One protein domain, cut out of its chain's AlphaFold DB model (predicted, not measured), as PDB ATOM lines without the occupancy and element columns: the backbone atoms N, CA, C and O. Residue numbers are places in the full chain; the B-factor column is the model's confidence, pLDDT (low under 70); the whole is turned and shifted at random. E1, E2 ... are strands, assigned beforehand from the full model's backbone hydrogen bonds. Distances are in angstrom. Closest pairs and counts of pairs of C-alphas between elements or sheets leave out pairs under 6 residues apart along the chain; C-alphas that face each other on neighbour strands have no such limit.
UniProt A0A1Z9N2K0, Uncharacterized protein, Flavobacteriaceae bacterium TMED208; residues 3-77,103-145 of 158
ATOM      1  N   TYR A   3      35.611   7.294   7.430       96.44
ATOM      2  CA  TYR A   3      35.428   8.734   7.516       96.44
ATOM      3  C   TYR A   3      33.994   9.010   7.937       96.44
ATOM      4  O   TYR A   3      33.075   8.375   7.431       96.44
ATOM      5  N   ASN A   4      33.804   9.947   8.855       96.69
ATOM      6  CA  ASN A   4      32.479  10.309   9.332       96.69
ATOM      7  C   ASN A   4      32.123  11.721   8.850       96.69
ATOM      8  O   ASN A   4      32.982  12.607   8.859       96.69
ATOM      9  N   THR A   5      30.873  11.929   8.432       95.75
ATOM     10  CA  THR A   5      30.396  13.228   7.932       95.75
ATOM     11  C   THR A   5      30.439  14.345   8.972       95.75
ATOM     12  O   THR A   5      30.494  15.501   8.580       95.75
ATOM     13  N   ASP A   6      30.500  14.040  10.271       95.00
ATOM     14  CA  ASP A   6      30.643  15.037  11.345       95.00
ATOM     15  C   ASP A   6      31.943  15.859  11.232       95.00
ATOM     16  O   ASP A   6      32.077  16.918  11.843       95.00
ATOM     17  N   ALA A   7      32.926  15.377  10.460       93.88
ATOM     18  CA  ALA A   7      34.155  16.111  10.155       93.88
ATOM     19  C   ALA A   7      33.990  17.152   9.030       93.88
ATOM     20  O   ALA A   7      34.923  17.910   8.757       93.88
ATOM     21  N   VAL A   8      32.835  17.177   8.360       93.06
ATOM     22  CA  VAL A   8      32.504  18.091   7.264       93.06
ATOM     23  C   VAL A   8      31.525  19.140   7.789       93.06
ATOM     24  O   VAL A   8      30.499  18.811   8.376       93.06
ATOM     25  N   ASN A   9      31.850  20.418   7.587       94.00
ATOM     26  CA  ASN A   9      30.970  21.514   7.998       94.00
ATOM     27  C   ASN A   9      29.666  21.482   7.196       94.00
ATOM     28  O   ASN A   9      29.702  21.265   5.985       94.00
ATOM     29  N   ASP A  10      28.553  21.740   7.883       92.81
ATOM     30  CA  ASP A  10      27.206  21.843   7.308       92.81
ATOM     31  C   ASP A  10      26.791  20.594   6.503       92.81
ATOM     32  O   ASP A  10      25.978  20.664   5.584       92.81
ATOM     33  N   ALA A  11      27.359  19.423   6.830       92.06
ATOM     34  CA  ALA A  11      27.086  18.172   6.122       92.06
ATOM     35  C   ALA A  11      25.605  17.766   6.165       92.06
ATOM     36  O   ALA A  11      25.123  17.121   5.238       92.06
ATOM     37  N   ASP A  12      24.885  18.151   7.219       91.00
ATOM     38  CA  ASP A  12      23.447  17.943   7.394       91.00
ATOM     39  C   ASP A  12      22.579  18.823   6.482       91.00
ATOM     40  O   ASP A  12      21.406  18.510   6.267       91.00
ATOM     41  N   GLU A  13      23.151  19.876   5.894       91.94
ATOM     42  CA  GLU A  13      22.505  20.701   4.869       91.94
ATOM     43  C   GLU A  13      22.763  20.179   3.442       91.94
ATOM     44  O   GLU A  13      22.118  20.624   2.488       91.94
ATOM     45  N   LEU A  14      23.684  19.223   3.274       93.12
ATOM     46  CA  LEU A  14      24.069  18.674   1.975       93.12
ATOM     47  C   LEU A  14      23.255  17.425   1.622       93.12
ATOM     48  O   LEU A  14      23.133  16.482   2.402       93.12
ATOM     49  N   ASN A  15      22.788  17.351   0.374       94.25
ATOM     50  CA  ASN A  15      22.257  16.111  -0.190       94.25
ATOM     51  C   ASN A  15      23.408  15.205  -0.654       94.25
ATOM     52  O   ASN A  15      23.752  15.164  -1.837       94.25
ATOM     53  N   ILE A  16      24.046  14.523   0.297       96.06
ATOM     54  CA  ILE A  16      25.125  13.572   0.020       96.06
ATOM     55  C   ILE A  16      24.508  12.313  -0.602       96.06
ATOM     56  O   ILE A  16      23.686  11.636   0.018       96.06
ATOM     57  N   VAL A  17      24.926  11.999  -1.828       96.50
ATOM     58  CA  VAL A  17      24.396  10.902  -2.655       96.50
ATOM     59  C   VAL A  17      25.442   9.882  -3.101       96.50
ATOM     60  O   VAL A  17      25.144   8.970  -3.877       96.50
ATOM     61  N   GLY A  18      26.682  10.050  -2.657       96.50
ATOM     62  CA  GLY A  18      27.753   9.130  -2.984       96.50
ATOM     63  C   GLY A  18      29.026   9.382  -2.194       96.50
ATOM     64  O   GLY A  18      29.208  10.432  -1.578       96.50
ATOM     65  N   VAL A  19      29.931   8.418  -2.276       97.56
ATOM     66  CA  VAL A  19      31.331   8.542  -1.861       97.56
ATOM     67  C   VAL A  19      32.213   8.042  -2.998       97.56
ATOM     68  O   VAL A  19      31.912   7.018  -3.616       97.56
ATOM     69  N   ARG A  20      33.295   8.768  -3.279       97.88
ATOM     70  CA  ARG A  20      34.305   8.424  -4.281       97.88
ATOM     71  C   ARG A  20      35.675   8.329  -3.629       97.88
ATOM     72  O   ARG A  20      36.039   9.178  -2.819       97.88
ATOM     73  N   ILE A  21      36.437   7.319  -4.024       98.38
ATOM     74  CA  ILE A  21      37.883   7.281  -3.843       98.38
ATOM     75  C   ILE A  21      38.545   7.390  -5.216       98.38
ATOM     76  O   ILE A  21      38.259   6.588  -6.103       98.38
ATOM     77  N   SER A  22      39.402   8.392  -5.373       98.19
ATOM     78  CA  SER A  22      40.251   8.592  -6.547       98.19
ATOM     79  C   SER A  22      41.667   8.196  -6.186       98.19
ATOM     80  O   SER A  22      42.170   8.646  -5.158       98.19
ATOM     81  N   MET A  23      42.295   7.352  -6.998       98.00
ATOM     82  CA  MET A  23      43.650   6.855  -6.762       98.00
ATOM     83  C   MET A  23      44.531   7.115  -7.975       98.00
ATOM     84  O   MET A  23      44.082   6.985  -9.114       98.00
ATOM     85  N   SER A  24      45.792   7.424  -7.714       96.69
ATOM     86  CA  SER A  24      46.862   7.478  -8.704       96.69
ATOM     87  C   SER A  24      48.086   6.756  -8.174       96.69
ATOM     88  O   SER A  24      48.342   6.750  -6.970       96.69
ATOM     89  N   TYR A  25      48.834   6.143  -9.070       94.44
ATOM     90  CA  TYR A  25      49.964   5.295  -8.734       94.44
ATOM     91  C   TYR A  25      50.936   5.273  -9.912       94.44
ATOM     92  O   TYR A  25      50.529   5.429 -11.067       94.44
ATOM     93  N   SER A  26      52.217   5.126  -9.607       89.00
ATOM     94  CA  SER A  26      53.302   5.050 -10.586       89.00
ATOM     95  C   SER A  26      53.821   3.623 -10.714       89.00
ATOM     96  O   SER A  26      53.521   2.787  -9.868       89.00
ATOM     97  N   GLU A  27      54.632   3.382 -11.736       82.44
ATOM     98  CA  GLU A  27      55.511   2.209 -11.834       82.44
ATOM     99  C   GLU A  27      56.934   2.666 -11.551       82.44
ATOM    100  O   GLU A  27      57.452   3.555 -12.233       82.44
ATOM    101  N   ASP A  28      57.543   2.094 -10.519       80.56
ATOM    102  CA  ASP A  28      58.945   2.305 -10.150       80.56
ATOM    103  C   ASP A  28      59.616   0.953  -9.883       80.56
ATOM    104  O   ASP A  28      60.398   0.772  -8.944       80.56
ATOM    105  N   GLU A  29      59.307  -0.024 -10.737       82.06
ATOM    106  CA  GLU A  29      59.998  -1.296 -10.752       82.06
ATOM    107  C   GLU A  29      61.477  -1.082 -11.078       82.06
ATOM    108  O   GLU A  29      61.875  -0.654 -12.166       82.06
ATOM    109  N   THR A  30      62.336  -1.419 -10.119       78.81
ATOM    110  CA  THR A  30      63.784  -1.246 -10.257       78.81
ATOM    111  C   THR A  30      64.496  -2.589 -10.382       78.81
ATOM    112  O   THR A  30      64.244  -3.535  -9.636       78.81
ATOM    113  N   GLY A  31      65.414  -2.679 -11.350       77.50
ATOM    114  CA  GLY A  31      66.278  -3.840 -11.587       77.50
ATOM    115  C   GLY A  31      67.762  -3.479 -11.520       77.50
ATOM    116  O   GLY A  31      68.138  -2.364 -11.170       77.50
ATOM    117  N   ASN A  32      68.640  -4.425 -11.857       78.44
ATOM    118  CA  ASN A  32      70.078  -4.148 -11.908       78.44
ATOM    119  C   ASN A  32      70.459  -3.430 -13.215       78.44
ATOM    120  O   ASN A  32      70.244  -3.970 -14.292       78.44
ATOM    121  N   ASP A  33      71.155  -2.292 -13.140       72.06
ATOM    122  CA  ASP A  33      71.559  -1.479 -14.314       72.06
ATOM    123  C   ASP A  33      72.804  -2.005 -15.067       72.06
ATOM    124  O   ASP A  33      73.570  -1.261 -15.691       72.06
ATOM    125  N   GLY A  34      73.081  -3.306 -14.977       79.38
ATOM    126  CA  GLY A  34      74.242  -3.912 -15.623       79.38
ATOM    127  C   GLY A  34      74.096  -3.966 -17.153       79.38
ATOM    128  O   GLY A  34      73.005  -4.195 -17.658       79.38
ATOM    129  N   PRO A  35      75.192  -3.895 -17.936       79.69
ATOM    130  CA  PRO A  35      75.134  -3.946 -19.407       79.69
ATOM    131  C   PRO A  35      74.588  -5.268 -19.987       79.69
ATOM    132  O   PRO A  35      74.392  -5.374 -21.193       79.69
ATOM    133  N   LEU A  36      74.385  -6.287 -19.144       84.25
ATOM    134  CA  LEU A  36      73.793  -7.584 -19.491       84.25
ATOM    135  C   LEU A  36      72.446  -7.829 -18.793       84.25
ATOM    136  O   LEU A  36      71.940  -8.951 -18.852       84.25
ATOM    137  N   CYS A  37      71.921  -6.825 -18.097       83.06
ATOM    138  CA  CYS A  37      70.673  -6.873 -17.358       83.06
ATOM    139  C   CYS A  37      69.643  -6.091 -18.162       83.06
ATOM    140  O   CYS A  37      69.689  -4.866 -18.254       83.06
ATOM    141  N   THR A  38      68.805  -6.837 -18.870       83.62
ATOM    142  CA  THR A  38      67.679  -6.300 -19.620       83.62
ATOM    143  C   THR A  38      66.433  -7.002 -19.114       83.62
ATOM    144  O   THR A  38      66.396  -8.233 -19.053       83.62
ATOM    145  N   GLY A  39      65.410  -6.225 -18.792       83.81
ATOM    146  CA  GLY A  39      64.180  -6.707 -18.188       83.81
ATOM    147  C   GLY A  39      62.973  -5.924 -18.674       83.81
ATOM    148  O   GLY A  39      63.073  -5.085 -19.575       83.81
ATOM    149  N   SER A  40      61.818  -6.233 -18.110       85.62
ATOM    150  CA  SER A  40      60.593  -5.467 -18.325       85.62
ATOM    151  C   SER A  40      59.788  -5.439 -17.049       85.62
ATOM    152  O   SER A  40      59.769  -6.442 -16.325       85.62
ATOM    153  N   ASP A  41      59.128  -4.308 -16.848       87.56
ATOM    154  CA  ASP A  41      58.249  -4.106 -15.714       87.56
ATOM    155  C   ASP A  41      56.960  -4.926 -15.893       87.56
ATOM    156  O   ASP A  41      56.566  -5.243 -17.029       87.56
ATOM    157  N   ALA A  42      56.339  -5.332 -14.792       88.56
ATOM    158  CA  ALA A  42      55.072  -6.037 -14.770       88.56
ATOM    159  C   ALA A  42      53.991  -5.190 -14.084       88.56
ATOM    160  O   ALA A  42      54.257  -4.546 -13.086       88.56
ATOM    161  N   PRO A  43      52.760  -5.200 -14.623       90.69
ATOM    162  CA  PRO A  43      51.695  -4.360 -14.106       90.69
ATOM    163  C   PRO A  43      51.164  -4.846 -12.762       90.69
ATOM    164  O   PRO A  43      50.716  -5.993 -12.636       90.69
ATOM    165  N   ASP A  44      51.040  -3.907 -11.841       92.06
ATOM    166  CA  ASP A  44      50.293  -4.039 -10.604       92.06
ATOM    167  C   ASP A  44      48.805  -3.798 -10.816       92.06
ATOM    168  O   ASP A  44      48.360  -3.036 -11.683       92.06
ATOM    169  N   THR A  45      47.999  -4.443  -9.976       95.31
ATOM    170  CA  THR A  45      46.557  -4.194  -9.920       95.31
ATOM    171  C   THR A  45      46.187  -3.527  -8.609       95.31
ATOM    172  O   THR A  45      46.412  -4.068  -7.527       95.31
ATOM    173  N   ILE A  46      45.578  -2.350  -8.712       97.06
ATOM    174  CA  ILE A  46      45.090  -1.572  -7.583       97.06
ATOM    175  C   ILE A  46      43.567  -1.654  -7.596       97.06
ATOM    176  O   ILE A  46      42.933  -1.287  -8.583       97.06
ATOM    177  N   THR A  47      42.983  -2.101  -6.488       98.38
ATOM    178  CA  THR A  47      41.531  -2.164  -6.291       98.38
ATOM    179  C   THR A  47      41.104  -1.122  -5.269       98.38
ATOM    180  O   THR A  47      41.438  -1.225  -4.084       98.38
ATOM    181  N   GLY A  48      40.306  -0.148  -5.699       98.38
ATOM    182  CA  GLY A  48      39.587   0.748  -4.800       98.38
ATOM    183  C   GLY A  48      38.208   0.209  -4.457       98.38
ATOM    184  O   GLY A  48      37.519  -0.382  -5.285       98.38
ATOM    185  N   THR A  49      37.763   0.433  -3.228       98.50
ATOM    186  CA  THR A  49      36.380   0.174  -2.815       98.50
ATOM    187  C   THR A  49      35.879   1.339  -1.988       98.50
ATOM    188  O   THR A  49      36.582   1.805  -1.094       98.50
ATOM    189  N   ALA A  50      34.656   1.780  -2.264       98.31
ATOM    190  CA  ALA A  50      33.949   2.786  -1.488       98.31
ATOM    191  C   ALA A  50      32.604   2.220  -1.021       98.31
ATOM    192  O   ALA A  50      31.972   1.428  -1.724       98.31
ATOM    193  N   SER A  51      32.172   2.592   0.181       97.44
ATOM    194  CA  SER A  51      30.914   2.112   0.742       97.44
ATOM    195  C   SER A  51      30.318   3.039   1.790       97.44
ATOM    196  O   SER A  51      31.021   3.749   2.510       97.44
ATOM    197  N   HIS A  52      28.999   2.965   1.895       96.56
ATOM    198  CA  HIS A  52      28.187   3.635   2.891       96.56
ATOM    199  C   HIS A  52      26.921   2.801   3.121       96.56
ATOM    200  O   HIS A  52      26.180   2.517   2.179       96.56
ATOM    201  N   LEU A  53      26.673   2.375   4.365       94.00
ATOM    202  CA  LEU A  53      25.575   1.458   4.705       94.00
ATOM    203  C   LEU A  53      25.574   0.202   3.805       94.00
ATOM    204  O   LEU A  53      26.486  -0.618   3.880       94.00
ATOM    205  N   THR A  54      24.547   0.035   2.966       93.31
ATOM    206  CA  THR A  54      24.418  -1.075   2.006       93.31
ATOM    207  C   THR A  54      24.985  -0.756   0.624       93.31
ATOM    208  O   THR A  54      25.121  -1.658  -0.203       93.31
ATOM    209  N   PHE A  55      25.301   0.510   0.346       95.06
ATOM    210  CA  PHE A  55      25.872   0.938  -0.925       95.06
ATOM    211  C   PHE A  55      27.361   0.635  -0.927       95.06
ATOM    212  O   PHE A  55      28.086   1.010  -0.009       95.06
ATOM    213  N   ASN A  56      27.813  -0.080  -1.946       96.25
ATOM    214  CA  ASN A  56      29.206  -0.445  -2.111       96.25
ATOM    215  C   ASN A  56      29.521  -0.555  -3.598       96.25
ATOM    216  O   ASN A  56      28.677  -0.988  -4.383       96.25
ATOM    217  N   ALA A  57      30.728  -0.149  -3.962       97.69
ATOM    218  CA  ALA A  57      31.252  -0.300  -5.303       97.69
ATOM    219  C   ALA A  57      32.768  -0.444  -5.239       97.69
ATOM    220  O   ALA A  57      33.427   0.163  -4.390       97.69
ATOM    221  N   SER A  58      33.305  -1.229  -6.163       98.12
ATOM    222  CA  SER A  58      34.735  -1.406  -6.357       98.12
ATOM    223  C   SER A  58      35.094  -1.198  -7.818       98.12
ATOM    224  O   SER A  58      34.284  -1.464  -8.709       98.12
ATOM    225  N   ALA A  59      36.314  -0.740  -8.047       98.31
ATOM    226  CA  ALA A  59      36.907  -0.651  -9.366       98.31
ATOM    227  C   ALA A  59      38.376  -1.050  -9.271       98.31
ATOM    228  O   ALA A  59      39.013  -0.840  -8.237       98.31
ATOM    229  N   ASP A  60      38.870  -1.622 -10.361       97.50
ATOM    230  CA  ASP A  60      40.258  -2.019 -10.518       97.50
ATOM    231  C   ASP A  60      40.924  -1.120 -11.558       97.50
ATOM    232  O   ASP A  60      40.313  -0.748 -12.567       97.50
ATOM    233  N   GLY A  61      42.199  -0.824 -11.343       96.31
ATOM    234  CA  GLY A  61      43.058  -0.194 -12.329       96.31
ATOM    235  C   GLY A  61      44.471  -0.757 -12.272       96.31
ATOM    236  O   GLY A  61      44.865  -1.389 -11.296       96.31
ATOM    237  N   GLN A  62      45.221  -0.537 -13.350       93.75
ATOM    238  CA  GLN A  62      46.592  -1.020 -13.498       93.75
ATOM    239  C   GLN A  62      47.504   0.105 -13.966       93.75
ATOM    240  O   GLN A  62      47.057   1.039 -14.640       93.75
ATOM    241  N   ASN A  63      48.768   0.005 -13.596       88.56
ATOM    242  CA  ASN A  63      49.843   0.933 -13.924       88.56
ATOM    243  C   ASN A  63      50.558   0.553 -15.245       88.56
ATOM    244  O   ASN A  63      51.054   1.430 -15.943       88.56
ATOM    245  N   ASN A  64      50.389  -0.679 -15.751       83.81
ATOM    246  CA  ASN A  64      50.739  -1.078 -17.134       83.81
ATOM    247  C   ASN A  64      52.211  -0.809 -17.529       83.81
ATOM    248  O   ASN A  64      52.488  -0.580 -18.711       83.81
ATOM    249  N   GLY A  65      53.149  -0.826 -16.580       72.94
ATOM    250  CA  GLY A  65      54.546  -0.435 -16.796       72.94
ATOM    251  C   GLY A  65      54.762   1.080 -16.958       72.94
ATOM    252  O   GLY A  65      55.777   1.500 -17.513       72.94
ATOM    253  N   GLY A  66      53.793   1.911 -16.556       81.81
ATOM    254  CA  GLY A  66      53.909   3.359 -16.373       81.81
ATOM    255  C   GLY A  66      52.968   3.896 -15.279       81.81
ATOM    256  O   GLY A  66      52.628   3.210 -14.330       81.81
ATOM    257  N   ASP A  67      52.506   5.141 -15.384       89.69
ATOM    258  CA  ASP A  67      51.566   5.676 -14.387       89.69
ATOM    259  C   ASP A  67      50.120   5.251 -14.686       89.69
ATOM    260  O   ASP A  67      49.689   5.196 -15.843       89.69
ATOM    261  N   GLY A  68      49.329   5.038 -13.635       94.00
ATOM    262  CA  GLY A  68      47.901   4.773 -13.743       94.00
ATOM    263  C   GLY A  68      47.072   5.520 -12.702       94.00
ATOM    264  O   GLY A  68      47.563   6.020 -11.691       94.00
ATOM    265  N   ALA A  69      45.778   5.630 -12.982       96.56
ATOM    266  CA  ALA A  69      44.814   6.236 -12.080       96.56
ATOM    267  C   ALA A  69      43.412   5.706 -12.371       96.56
ATOM    268  O   ALA A  69      43.078   5.416 -13.523       96.56
ATOM    269  N   HIS A  70      42.587   5.611 -11.333       98.06
ATOM    270  CA  HIS A  70      41.173   5.285 -11.476       98.06
ATOM    271  C   HIS A  70      40.356   5.736 -10.258       98.06
ATOM    272  O   HIS A  70      40.899   6.052  -9.197       98.06
ATOM    273  N   ASP A  71      39.033   5.713 -10.426       98.06
ATOM    274  CA  ASP A  71      38.055   6.029  -9.388       98.06
ATOM    275  C   ASP A  71      37.215   4.793  -9.045       98.06
ATOM    276  O   ASP A  71      36.836   4.025  -9.929       98.06
ATOM    277  N   ALA A  72      36.829   4.663  -7.776       98.12
ATOM    278  CA  ALA A  72      35.731   3.801  -7.347       98.12
ATOM    279  C   ALA A  72      34.690   4.643  -6.599       98.12
ATOM    280  O   ALA A  72      35.035   5.386  -5.675       98.12
ATOM    281  N   SER A  73      33.414   4.540  -6.979       97.31
ATOM    282  CA  SER A  73      32.340   5.332  -6.374       97.31
ATOM    283  C   SER A  73      31.100   4.503  -6.060       97.31
ATOM    284  O   SER A  73      30.549   3.813  -6.916       97.31
ATOM    285  N   ALA A  74      30.637   4.595  -4.815       96.88
ATOM    286  CA  ALA A  74      29.340   4.076  -4.407       96.88
ATOM    287  C   ALA A  74      28.341   5.234  -4.416       96.88
ATOM    288  O   ALA A  74      28.526   6.207  -3.687       96.88
ATOM    289  N   VAL A  75      27.299   5.128  -5.242       95.69
ATOM    290  CA  VAL A  75      26.248   6.145  -5.393       95.69
ATOM    291  C   VAL A  75      24.881   5.560  -5.055       95.69
ATOM    292  O   VAL A  75      24.631   4.376  -5.288       95.69
ATOM    293  N   TRP A  76      23.995   6.384  -4.499       95.00
ATOM    294  CA  TRP A  76      22.648   5.976  -4.077       95.00
ATOM    295  C   TRP A  76      21.526   6.884  -4.576       95.00
ATOM    296  O   TRP A  76      20.411   6.840  -4.055       95.00
ATOM    297  N   TYR A  77      21.803   7.672  -5.611       95.12
ATOM    298  CA  TYR A  77      20.783   8.356  -6.392       95.12
ATOM    299  C   TYR A  77      20.546   7.622  -7.715       95.12
ATOM    300  O   TYR A  77      21.429   6.960  -8.263       95.12
ATOM    301  N   ALA A 103      19.885   9.640   3.674       83.88
ATOM    302  CA  ALA A 103      20.698   8.577   4.262       83.88
ATOM    303  C   ALA A 103      22.198   8.920   4.369       83.88
ATOM    304  O   ALA A 103      22.880   8.293   5.165       83.88
ATOM    305  N   GLY A 104      22.698   9.909   3.612       92.06
ATOM    306  CA  GLY A 104      24.130  10.138   3.372       92.06
ATOM    307  C   GLY A 104      25.008  10.555   4.563       92.06
ATOM    308  O   GLY A 104      26.219  10.698   4.387       92.06
ATOM    309  N   LEU A 105      24.442  10.746   5.758       95.25
ATOM    310  CA  LEU A 105      25.186  11.079   6.977       95.25
ATOM    311  C   LEU A 105      25.743   9.838   7.688       95.25
ATOM    312  O   LEU A 105      25.172   8.750   7.646       95.25
ATOM    313  N   GLY A 106      26.831  10.031   8.430       95.69
ATOM    314  CA  GLY A 106      27.468   9.016   9.261       95.69
ATOM    315  C   GLY A 106      28.751   8.470   8.646       95.69
ATOM    316  O   GLY A 106      29.532   9.211   8.050       95.69
ATOM    317  N   ASP A 107      28.991   7.173   8.838       97.31
ATOM    318  CA  ASP A 107      30.239   6.527   8.436       97.31
ATOM    319  C   ASP A 107      30.251   6.167   6.942       97.31
ATOM    320  O   ASP A 107      29.343   5.522   6.410       97.31
ATOM    321  N   HIS A 108      31.351   6.524   6.290       97.38
ATOM    322  CA  HIS A 108      31.735   6.142   4.937       97.38
ATOM    323  C   HIS A 108      33.036   5.359   5.026       97.38
ATOM    324  O   HIS A 108      33.979   5.790   5.694       97.38
ATOM    325  N   THR A 109      33.114   4.200   4.379       97.88
ATOM    326  CA  THR A 109      34.328   3.380   4.415       97.88
ATOM    327  C   THR A 109      34.915   3.199   3.032       97.88
ATOM    328  O   THR A 109      34.199   2.957   2.062       97.88
ATOM    329  N   VAL A 110      36.238   3.313   2.953       97.69
ATOM    330  CA  VAL A 110      37.002   3.056   1.734       97.69
ATOM    331  C   VAL A 110      38.140   2.087   2.021       97.69
ATOM    332  O   VAL A 110      38.696   2.064   3.126       97.69
ATOM    333  N   SER A 111      38.525   1.300   1.028       97.81
ATOM    334  CA  SER A 111      39.703   0.440   1.088       97.81
ATOM    335  C   SER A 111      40.459   0.477  -0.228       97.81
ATOM    336  O   SER A 111      39.851   0.611  -1.285       97.81
ATOM    337  N   ILE A 112      41.773   0.323  -0.127       97.88
ATOM    338  CA  ILE A 112      42.681   0.146  -1.253       97.88
ATOM    339  C   ILE A 112      43.360  -1.204  -1.034       97.88
ATOM    340  O   ILE A 112      43.863  -1.461   0.063       97.88
ATOM    341  N   ALA A 113      43.335  -2.061  -2.045       97.12
ATOM    342  CA  ALA A 113      44.123  -3.284  -2.100       97.12
ATOM    343  C   ALA A 113      45.085  -3.200  -3.287       97.12
ATOM    344  O   ALA A 113      44.738  -2.630  -4.318       97.12
ATOM    345  N   VAL A 114      46.283  -3.752  -3.117       95.00
ATOM    346  CA  VAL A 114      47.320  -3.790  -4.150       95.00
ATOM    347  C   VAL A 114      47.739  -5.241  -4.327       95.00
ATOM    348  O   VAL A 114      48.089  -5.908  -3.351       95.00
ATOM    349  N   ASP A 115      47.661  -5.719  -5.561       93.81
ATOM    350  CA  ASP A 115      48.257  -6.970  -6.010       93.81
ATOM    351  C   ASP A 115      49.495  -6.624  -6.839       93.81
ATOM    352  O   ASP A 115      49.379  -6.317  -8.028       93.81
ATOM    353  N   ALA A 116      50.645  -6.601  -6.159       91.06
ATOM    354  CA  ALA A 116      51.925  -6.216  -6.740       91.06
ATOM    355  C   ALA A 116      52.577  -7.390  -7.481       91.06
ATOM    356  O   ALA A 116      52.591  -8.520  -6.970       91.06
ATOM    357  N   GLN A 117      53.116  -7.134  -8.666       89.69
ATOM    358  CA  GLN A 117      53.701  -8.122  -9.556       89.69
ATOM    359  C   GLN A 117      55.107  -7.702  -9.967       89.69
ATOM    360  O   GLN A 117      55.282  -6.976 -10.931       89.69
ATOM    361  N   ALA A 118      56.111  -8.319  -9.343       87.44
ATOM    362  CA  ALA A 118      57.487  -8.118  -9.767       87.44
ATOM    363  C   ALA A 118      57.707  -8.535 -11.236       87.44
ATOM    364  O   ALA A 118      57.406  -9.667 -11.649       87.44
ATOM    365  N   GLY A 119      58.326  -7.645 -12.000       85.06
ATOM    366  CA  GLY A 119      58.733  -7.826 -13.377       85.06
ATOM    367  C   GLY A 119      59.854  -8.843 -13.555       85.06
ATOM    368  O   GLY A 119      60.287  -9.567 -12.649       85.06
ATOM    369  N   ASN A 120      60.344  -8.936 -14.790       86.62
ATOM    370  CA  ASN A 120      61.330  -9.947 -15.164       86.62
ATOM    371  C   ASN A 120      62.701  -9.356 -15.489       86.62
ATOM    372  O   ASN A 120      62.828  -8.237 -15.976       86.62
ATOM    373  N   GLU A 121      63.726 -10.180 -15.287       87.81
ATOM    374  CA  GLU A 121      65.069  -9.974 -15.817       87.81
ATOM    375  C   GLU A 121      65.413 -11.144 -16.741       87.81
ATOM    376  O   GLU A 121      65.270 -12.315 -16.375       87.81
ATOM    377  N   ASN A 122      65.905 -10.850 -17.944       85.62
ATOM    378  CA  ASN A 122      66.244 -11.887 -18.923       85.62
ATOM    379  C   ASN A 122      67.498 -12.683 -18.529       85.62
ATOM    380  O   ASN A 122      67.743 -13.770 -19.060       85.62
ATOM    381  N   ASN A 123      68.320 -12.138 -17.629       84.62
ATOM    382  CA  ASN A 123      69.593 -12.719 -17.239       84.62
ATOM    383  C   ASN A 123      69.600 -13.122 -15.751       84.62
ATOM    384  O   ASN A 123      69.580 -12.247 -14.887       84.62
ATOM    385  N   PRO A 124      69.722 -14.423 -15.418       83.38
ATOM    386  CA  PRO A 124      69.629 -14.911 -14.040       83.38
ATOM    387  C   PRO A 124      70.660 -14.336 -13.053       83.38
ATOM    388  O   PRO A 124      70.438 -14.392 -11.847       83.38
ATOM    389  N   VAL A 125      71.794 -13.802 -13.528       85.69
ATOM    390  CA  VAL A 125      72.786 -13.133 -12.658       85.69
ATOM    391  C   VAL A 125      72.387 -11.707 -12.255       85.69
ATOM    392  O   VAL A 125      73.038 -11.135 -11.387       85.69
ATOM    393  N   CYS A 126      71.326 -11.152 -12.844       83.56
ATOM    394  CA  CYS A 126      70.830  -9.802 -12.578       83.56
ATOM    395  C   CYS A 126      69.752  -9.740 -11.485       83.56
ATOM    396  O   CYS A 126      69.283  -8.653 -11.178       83.56
ATOM    397  N   GLY A 127      69.383 -10.859 -10.852       82.44
ATOM    398  CA  GLY A 127      68.358 -10.871  -9.801       82.44
ATOM    399  C   GLY A 127      66.933 -10.667 -10.331       82.44
ATOM    400  O   GLY A 127      66.690 -10.848 -11.519       82.44
ATOM    401  N   GLN A 128      65.995 -10.359  -9.433       81.75
ATOM    402  CA  GLN A 128      64.613  -9.991  -9.770       81.75
ATOM    403  C   GLN A 128      64.441  -8.475  -9.662       81.75
ATOM    404  O   GLN A 128      65.170  -7.839  -8.893       81.75
ATOM    405  N   ARG A 129      63.480  -7.928 -10.412       85.19
ATOM    406  CA  ARG A 129      63.013  -6.550 -10.234       85.19
ATOM    407  C   ARG A 129      62.259  -6.422  -8.904       85.19
ATOM    408  O   ARG A 129      61.903  -7.437  -8.299       85.19
ATOM    409  N   SER A 130      62.127  -5.198  -8.409       84.69
ATOM    410  CA  SER A 130      61.511  -4.900  -7.118       84.69
ATOM    411  C   SER A 130      60.515  -3.757  -7.246       84.69
ATOM    412  O   SER A 130      60.922  -2.658  -7.612       84.69
ATOM    413  N   ASP A 131      59.305  -3.973  -6.730       82.75
ATOM    414  CA  ASP A 131      58.231  -2.970  -6.548       82.75
ATOM    415  C   ASP A 131      58.523  -2.003  -5.373       82.75
ATOM    416  O   ASP A 131      57.652  -1.460  -4.689       82.75
ATOM    417  N   GLY A 132      59.800  -1.885  -4.997       83.81
ATOM    418  CA  GLY A 132      60.213  -1.228  -3.767       83.81
ATOM    419  C   GLY A 132      60.265   0.279  -3.949       83.81
ATOM    420  O   GLY A 132      61.230   0.775  -4.512       83.81
ATOM    421  N   GLY A 133      59.306   1.002  -3.373       79.31
ATOM    422  CA  GLY A 133      59.239   2.465  -3.480       79.31
ATOM    423  C   GLY A 133      57.947   2.969  -4.111       79.31
ATOM    424  O   GLY A 133      57.664   4.161  -4.007       79.31
ATOM    425  N   GLU A 134      57.137   2.070  -4.668       86.31
ATOM    426  CA  GLU A 134      55.850   2.415  -5.258       86.31
ATOM    427  C   GLU A 134      54.823   2.847  -4.211       86.31
ATOM    428  O   GLU A 134      54.742   2.315  -3.095       86.31
ATOM    429  N   THR A 135      54.026   3.850  -4.572       89.31
ATOM    430  CA  THR A 135      53.017   4.436  -3.692       89.31
ATOM    431  C   THR A 135      51.701   4.633  -4.419       89.31
ATOM    432  O   THR A 135      51.669   5.065  -5.567       89.31
ATOM    433  N   VAL A 136      50.607   4.395  -3.695       94.50
ATOM    434  CA  VAL A 136      49.263   4.788  -4.124       94.50
ATOM    435  C   VAL A 136      48.891   6.087  -3.420       94.50
ATOM    436  O   VAL A 136      48.658   6.107  -2.208       94.50
ATOM    437  N   ASP A 137      48.800   7.163  -4.192       96.75
ATOM    438  CA  ASP A 137      48.192   8.413  -3.762       96.75
ATOM    439  C   ASP A 137      46.675   8.323  -3.915       96.75
ATOM    440  O   ASP A 137      46.164   7.734  -4.870       96.75
ATOM    441  N   TYR A 138      45.928   8.905  -2.976       97.56
ATOM    442  CA  TYR A 138      44.472   8.862  -3.026       97.56
ATOM    443  C   TYR A 138      43.804  10.100  -2.431       97.56
ATOM    444  O   TYR A 138      44.329  10.759  -1.534       97.56
ATOM    445  N   THR A 139      42.597  10.382  -2.916       97.75
ATOM    446  CA  THR A 139      41.676  11.377  -2.358       97.75
ATOM    447  C   THR A 139      40.316  10.727  -2.131       97.75
ATOM    448  O   THR A 139      39.868   9.913  -2.938       97.75
ATOM    449  N   VAL A 140      39.659  11.072  -1.022       97.25
ATOM    450  CA  VAL A 140      38.301  10.615  -0.699       97.25
ATOM    451  C   VAL A 140      37.370  11.816  -0.713       97.25
ATOM    452  O   VAL A 140      37.647  12.820  -0.058       97.25
ATOM    453  N   GLU A 141      36.269  11.704  -1.445       97.00
ATOM    454  CA  GLU A 141      35.317  12.790  -1.656       97.00
ATOM    455  C   GLU A 141      33.881  12.317  -1.435       97.00
ATOM    456  O   GLU A 141      33.506  11.196  -1.785       97.00
ATOM    457  N   LEU A 142      33.058  13.206  -0.884       96.38
ATOM    458  CA  LEU A 142      31.608  13.049  -0.854       96.38
ATOM    459  C   LEU A 142      31.020  13.596  -2.158       96.38
ATOM    460  O   LEU A 142      31.421  14.659  -2.630       96.38
ATOM    461  N   ILE A 143      30.045  12.889  -2.725       95.69
ATOM    462  CA  ILE A 143      29.290  13.335  -3.897       95.69
ATOM    463  C   ILE A 143      28.000  13.975  -3.395       95.69
ATOM    464  O   ILE A 143      27.202  13.314  -2.732       95.69
ATOM    465  N   VAL A 144      27.790  15.247  -3.724       95.38
ATOM    466  CA  VAL A 144      26.587  16.006  -3.360       95.38
ATOM    467  C   VAL A 144      25.760  16.263  -4.611       95.38
ATOM    468  O   VAL A 144      26.300  16.701  -5.626       95.38
ATOM    469  N   LEU A 145      24.454  16.004  -4.538       95.44
ATOM    470  CA  LEU A 145      23.526  16.254  -5.638       95.44
ATOM    471  C   LEU A 145      22.606  17.426  -5.320       95.44
ATOM    472  O   LEU A 145      21.674  17.306  -4.526       95.44
TER     473      LEU A 145
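Overview. This is residues 3 to 77 and 103 to 145 of the 158 residues of an uncharacterized protein of Flavobacteriaceae bacterium TMED208 (UniProt A0A1Z9N2K0). Two three-stranded sheets, E4-E1-E6 and E3-E2-E5, face each other in a slender sandwich whose strands run roughly along its length. Two long loops, residues 26 to 44 and 116 to 135, extend the rod from one end; residues 3 to 15 lie about the opposite end. The printed part has 118 residues with no named helix and six strands, E1 to E6 in chain order; both sheets are antiparallel, and the class is all strand, with under half of the residues in named elements. The whole is loose, with a radius of gyration of the C-alphas of 19.1 A, and spans 63 by 22 by 18 A.

Along the chain. E1, residues 16 to 25, begins at C-alpha (25.125, 13.572, 0.020) and is 27.6 A long. E4 is residues 68 to 75, 23.2 A; E6 is residues 136 to 144, 25.3 A, ending at (26.587, 16.006, -3.360). E2 is residues 45 to 52, 23.7 A; E3, 55 to 62, 24.3 A; E5, 107 to 115, 26.7 A.

Arrangement. In the twisted sheet E4-E1-E6, N 20 and O 141 of E1 and E6 are 2.9 A apart, and N 21 and O 72 of E1 and E4 2.9 A. In the other sheet, N 48 and O 59 of hairpin E2 and E3 are 2.9 A apart, and N 47 and O 113 of E2 and E5 2.8 A. Between the sheets, E3 and E4 touch, closest at the C-alphas of Ala 57 and Ala 74, 4.9 A. E3 and E6 are apart.

Size, cuts and confidence. The farthest C-alphas, of Glu 13 and Leu 36, are 63.4 A apart. Residues 78 to 102 are not printed; C-alphas 77 and 103 are 10.7 A apart across the cut. Links E1 to E2 and E5 to E6 are long. No printed residue is under 70 in pLDDT.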